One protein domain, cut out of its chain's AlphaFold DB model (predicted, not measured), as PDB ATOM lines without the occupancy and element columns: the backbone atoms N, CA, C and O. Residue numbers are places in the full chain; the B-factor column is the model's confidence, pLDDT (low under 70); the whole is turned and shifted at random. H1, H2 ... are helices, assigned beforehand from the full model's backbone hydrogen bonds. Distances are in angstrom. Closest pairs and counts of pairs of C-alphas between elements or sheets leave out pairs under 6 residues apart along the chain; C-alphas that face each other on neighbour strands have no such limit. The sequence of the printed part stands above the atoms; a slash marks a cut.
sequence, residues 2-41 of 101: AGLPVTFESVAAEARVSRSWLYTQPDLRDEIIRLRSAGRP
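What this domain is: This is residues 2 to 41 of the 101 residues of an uncharacterized protein of Rhodococcus jostii (UniProt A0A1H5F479). The chain makes a flat U: H3, the longest helix, is one arm, short H2 sits at the turn, and H1 with residues 2 to 7 makes the other arm. The 40 printed residues hold three named helices, in the order H1, H2, H3, with no named strand: all helix. It is compact, with a radius of gyration of the C-alphas of 10.1 A and spans of 30 by 19 by 10 A.

Where its parts are: Find C-alpha 26 at (-44.088, 13.929, 36.342); from there H3, residues 26 to 38, runs 18.2 A to C-alpha 38 at (-46.327, 29.970, 28.110). H2 is residues 19 to 23, 6.5 A long. H1, residues 8 to 15, runs 10.2 A from C-alpha 8 at (-34.796, 20.514, 31.251).

How they stand to each other: Look at residues 28 to 29, with which alone H3 touches H2, only just and only at the corner, with 3 pairs of C-alphas within 8 A; the closest C-alphas, of Tyr 23 and Arg 29, are 6.4 A apart. H1 touches H2, closest at the C-alphas of Ala 12 and Arg 19, 5.7 A apart. H1 and H3 are close but not clearly touching, with the closest C-alphas, of Phe 8 and Ile 32, 7.0 A apart. Their lines are only just about perpendicular, at 72 degrees. In H1, H2 and H3 every O i to N i+4 pair is within hydrogen-bond range.

The domain as a whole: The C-alphas of Trp 21 and Pro 41, the two farthest apart, are 29.6 A apart. The printed part has no cut, and both links are tight. Look for pLDDT under 70 at residues 2 to 5, 13, 15 to 16, 27 and 38 to 41.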
ATOM      1  N   ALA A   2     -32.969  38.699  27.127       45.72
ATOM      2  CA  ALA A   2     -33.960  37.643  26.927       45.72
ATOM      3  C   ALA A   2     -33.735  36.534  27.967       45.72
ATOM      4  O   ALA A   2     -32.608  36.067  28.120       45.72
ATOM      5  N   GLY A   3     -34.778  36.166  28.714       52.59
ATOM      6  CA  GLY A   3     -34.702  35.068  29.677       52.59
ATOM      7  C   GLY A   3     -34.279  33.780  28.973       52.59
ATOM      8  O   GLY A   3     -34.738  33.504  27.864       52.59
ATOM      9  N   LEU A   4     -33.378  33.019  29.595       56.19
ATOM     10  CA  LEU A   4     -32.943  31.729  29.069       56.19
ATOM     11  C   LEU A   4     -34.168  30.829  28.821       56.19
ATOM     12  O   LEU A   4     -35.090  30.808  29.643       56.19
ATOM     13  N   PRO A   5     -34.211  30.091  27.698       65.38
ATOM     14  CA  PRO A   5     -35.322  29.203  27.403       65.38
ATOM     15  C   PRO A   5     -35.445  28.146  28.503       65.38
ATOM     16  O   PRO A   5     -34.490  27.420  28.779       65.38
ATOM     17  N   VAL A   6     -36.634  28.050  29.111       71.12
ATOM     18  CA  VAL A   6     -36.941  27.070  30.163       71.12
ATOM     19  C   VAL A   6     -36.898  25.670  29.549       71.12
ATOM     20  O   VAL A   6     -37.839  25.200  28.909       71.12
ATOM     21  N   THR A   7     -35.743  25.030  29.691       80.94
ATOM     22  CA  THR A   7     -35.433  23.685  29.199       80.94
ATOM     23  C   THR A   7     -35.016  22.800  30.364       80.94
ATOM     24  O   THR A   7     -34.455  23.284  31.346       80.94
ATOM     25  N   PHE A   8     -35.223  21.489  30.241       77.38
ATOM     26  CA  PHE A   8     -34.796  20.514  31.251       77.38
ATOM     27  C   PHE A   8     -33.315  20.649  31.618       77.38
ATOM     28  O   PHE A   8     -32.951  20.454  32.769       77.38
ATOM     29  N   GLU A   9     -32.463  21.015  30.660       73.94
ATOM     30  CA  GLU A   9     -31.042  21.247  30.902       73.94
ATOM     31  C   GLU A   9     -30.779  22.510  31.723       73.94
ATOM     32  O   GLU A   9     -30.099  22.427  32.742       73.94
ATOM     33  N   SER A  10     -31.366  23.648  31.340       71.81
ATOM     34  CA  SER A  10     -31.246  24.886  32.125       71.81
ATOM     35  C   SER A  10     -31.788  24.717  33.546       71.81
ATOM     36  O   SER A  10     -31.183  25.189  34.500       71.81
ATOM     37  N   VAL A  11     -32.887  23.971  33.696       75.06
ATOM     38  CA  VAL A  11     -33.519  23.714  34.992       75.06
ATOM     39  C   VAL A  11     -32.673  22.757  35.828       75.06
ATOM     40  O   VAL A  11     -32.509  22.982  37.021       75.06
ATOM     41  N   ALA A  12     -32.086  21.722  35.220       74.31
ATOM     42  CA  ALA A  12     -31.172  20.806  35.903       74.31
ATOM     43  C   ALA A  12     -29.904  21.517  36.393       74.31
ATOM     44  O   ALA A  12     -29.475  21.294  37.525       74.31
ATOM     45  N   ALA A  13     -29.325  22.379  35.554       67.06
ATOM     46  CA  ALA A  13     -28.130  23.146  35.884       67.06
ATOM     47  C   ALA A  13     -28.390  24.140  37.025       67.06
ATOM     48  O   ALA A  13     -27.623  24.177  37.986       67.06
ATOM     49  N   GLU A  14     -29.499  24.879  36.951       70.25
ATOM     50  CA  GLU A  14     -29.884  25.866  37.963       70.25
ATOM     51  C   GLU A  14     -30.243  25.200  39.299       70.25
ATOM     52  O   GLU A  14     -29.749  25.589  40.355       70.25
ATOM     53  N   ALA A  15     -31.043  24.131  39.262       67.56
ATOM     54  CA  ALA A  15     -31.447  23.394  40.460       67.56
ATOM     55  C   ALA A  15     -30.368  22.423  40.975       67.56
ATOM     56  O   ALA A  15     -30.567  21.785  42.008       67.56
ATOM     57  N   ARG A  16     -29.230  22.298  40.273       69.06
ATOM     58  CA  ARG A  16     -28.126  21.368  40.580       69.06
ATOM     59  C   ARG A  16     -28.578  19.918  40.779       69.06
ATOM     60  O   ARG A  16     -28.071  19.203  41.643       69.06
ATOM     61  N   VAL A  17     -29.515  19.477  39.947       70.50
ATOM     62  CA  VAL A  17     -30.032  18.102  39.921       70.50
ATOM     63  C   VAL A  17     -29.682  17.422  38.603       70.50
ATOM     64  O   VAL A  17     -29.352  18.071  37.612       70.50
ATOM     65  N   SER A  18     -29.759  16.092  38.561       73.19
ATOM     66  CA  SER A  18     -29.570  15.366  37.305       73.19
ATOM     67  C   SER A  18     -30.807  15.488  36.403       73.19
ATOM     68  O   SER A  18     -31.946  15.527  36.873       73.19
ATOM     69  N   ARG A  19     -30.602  15.491  35.078       78.88
ATOM     70  CA  ARG A  19     -31.713  15.474  34.105       78.88
ATOM     71  C   ARG A  19     -32.580  14.221  34.264       78.88
ATOM     72  O   ARG A  19     -33.796  14.304  34.147       78.88
ATOM     73  N   SER A  20     -31.962  13.076  34.562       70.00
ATOM     74  CA  SER A  20     -32.675  11.814  34.788       70.00
ATOM     75  C   SER A  20     -33.643  11.915  35.961       70.00
ATOM     76  O   SER A  20     -34.758  11.429  35.856       70.00
ATOM     77  N   TRP A  21     -33.263  12.611  37.033       83.25
ATOM     78  CA  TRP A  21     -34.150  12.871  38.163       83.25
ATOM     79  C   TRP A  21     -35.297  13.822  37.799       83.25
ATOM     80  O   TRP A  21     -36.418  13.607  38.235       83.25
ATOM     81  N   LEU A  22     -35.084  14.819  36.931       74.75
ATOM     82  CA  LEU A  22     -36.204  15.637  36.436       74.75
ATOM     83  C   LEU A  22     -37.226  14.811  35.647       74.75
ATOM     84  O   LEU A  22     -38.421  15.079  35.731       74.75
ATOM     85  N   TYR A  23     -36.779  13.787  34.916       77.50
ATOM     86  CA  TYR A  23     -37.680  12.878  34.208       77.50
ATOM     87  C   TYR A  23     -38.423  11.899  35.128       77.50
ATOM     88  O   TYR A  23     -39.475  11.409  34.724       77.50
ATOM     89  N   THR A  24     -37.940  11.633  36.350       73.81
ATOM     90  CA  THR A  24     -38.673  10.793  37.319       73.81
ATOM     91  C   THR A  24     -39.794  11.542  38.038       73.81
ATOM     92  O   THR A  24     -40.558  10.921  38.771       73.81
ATOM     93  N   GLN A  25     -39.910  12.858  37.840       75.44
ATOM     94  CA  GLN A  25     -40.890  13.710  38.511       75.44
ATOM     95  C   GLN A  25     -41.920  14.231  37.492       75.44
ATOM     96  O   GLN A  25     -41.645  15.222  36.807       75.44
ATOM     97  N   PRO A  26     -43.095  13.585  37.364       72.31
ATOM     98  CA  PRO A  26     -44.088  13.929  36.342       72.31
ATOM     99  C   PRO A  26     -44.585  15.378  36.464       72.31
ATOM    100  O   PRO A  26     -44.614  16.094  35.469       72.31
ATOM    101  N   ASP A  27     -44.828  15.861  37.681       65.19
ATOM    102  CA  ASP A  27     -45.301  17.233  37.909       65.19
ATOM    103  C   ASP A  27     -44.283  18.293  37.449       65.19
ATOM    104  O   ASP A  27     -44.643  19.313  36.861       65.19
ATOM    105  N   LEU A  28     -42.984  18.048  37.679       73.44
ATOM    106  CA  LEU A  28     -41.916  18.960  37.252       73.44
ATOM    107  C   LEU A  28     -41.749  18.944  35.737       73.44
ATOM    108  O   LEU A  28     -41.515  19.988  35.127       73.44
ATOM    109  N   ARG A  29     -41.887  17.770  35.117       79.38
ATOM    110  CA  ARG A  29     -41.890  17.639  33.662       79.38
ATOM    111  C   ARG A  29     -43.014  18.472  33.050       79.38
ATOM    112  O   ARG A  29     -42.748  19.248  32.130       79.38
ATOM    113  N   ASP A  30     -44.228  18.332  33.566       77.25
ATOM    114  CA  ASP A  30     -45.404  19.022  33.041       77.25
ATOM    115  C   ASP A  30     -45.306  20.536  33.246       77.25
ATOM    116  O   ASP A  30     -45.608  21.312  32.338       77.25
ATOM    117  N   GLU A  31     -44.773  20.974  34.386       74.94
ATOM    118  CA  GLU A  31     -44.538  22.388  34.669       74.94
ATOM    119  C   GLU A  31     -43.467  23.003  33.751       74.94
ATOM    120  O   GLU A  31     -43.673  24.092  33.208       74.94
ATOM    121  N   ILE A  32     -42.350  22.309  33.505       78.31
ATOM    122  CA  ILE A  32     -41.301  22.761  32.573       78.31
ATOM    123  C   ILE A  32     -41.873  22.895  31.155       78.31
ATOM    124  O   ILE A  32     -41.617  23.889  30.469       78.31
ATOM    125  N   ILE A  33     -42.690  21.933  30.720       81.12
ATOM    126  CA  ILE A  33     -43.378  21.974  29.423       81.12
ATOM    127  C   ILE A  33     -44.364  23.146  29.366       81.12
ATOM    128  O   ILE A  33     -44.395  23.883  28.373       81.12
ATOM    129  N   ARG A  34     -45.146  23.362  30.429       80.38
ATOM    130  CA  ARG A  34     -46.108  24.464  30.526       80.38
ATOM    131  C   ARG A  34     -45.415  25.819  30.465       80.38
ATOM    132  O   ARG A  34     -45.852  26.678  29.705       80.38
ATOM    133  N   LEU A  35     -44.325  26.014  31.208       78.00
ATOM    134  CA  LEU A  35     -43.552  27.260  31.220       78.00
ATOM    135  C   LEU A  35     -42.894  27.531  29.865       78.00
ATOM    136  O   LEU A  35     -42.963  28.652  29.358       78.00
ATOM    137  N   ARG A  36     -42.340  26.492  29.234       76.94
ATOM    138  CA  ARG A  36     -41.823  26.571  27.864       76.94
ATOM    139  C   ARG A  36     -42.907  26.970  26.859       76.94
ATOM    140  O   ARG A  36     -42.629  27.727  25.933       76.94
ATOM    141  N   SER A  37     -44.132  26.485  27.052       72.56
ATOM    142  CA  SER A  37     -45.275  26.796  26.185       72.56
ATOM    143  C   SER A  37     -45.845  28.193  26.448       72.56
ATOM    144  O   SER A  37     -46.232  28.879  25.509       72.56
ATOM    145  N   ALA A  38     -45.852  28.647  27.703       67.62
ATOM    146  CA  ALA A  38     -46.327  29.970  28.110       67.62
ATOM    147  C   ALA A  38     -45.367  31.112  27.731       67.62
ATOM    148  O   ALA A  38     -45.801  32.251  27.592       67.62
ATOM    149  N   GLY A  39     -44.079  30.817  27.535       62.25
ATOM    150  CA  GLY A  39     -43.108  31.748  26.949       62.25
ATOM    151  C   GLY A  39     -43.309  32.002  25.448       62.25
ATOM    152  O   GLY A  39     -42.558  32.779  24.860       62.25
ATOM    153  N   ARG A  40     -44.299  31.355  24.812       58.12
ATOM    154  CA  ARG A  40     -44.686  31.618  23.422       58.12
ATOM    155  C   ARG A  40     -45.659  32.814  23.382       58.12
ATOM    156  O   ARG A  40     -46.650  32.802  24.110       58.12
ATOM    157  N   PRO A  41     -45.398  33.849  22.565       49.25
ATOM    158  CA  PRO A  41     -46.009  35.170  22.713       49.25
ATOM    159  C   PRO A  41     -47.387  35.276  22.045       49.25
ATOM    160  O   PRO A  41     -47.585  36.125  21.185       49.25
TER     161      PRO A  41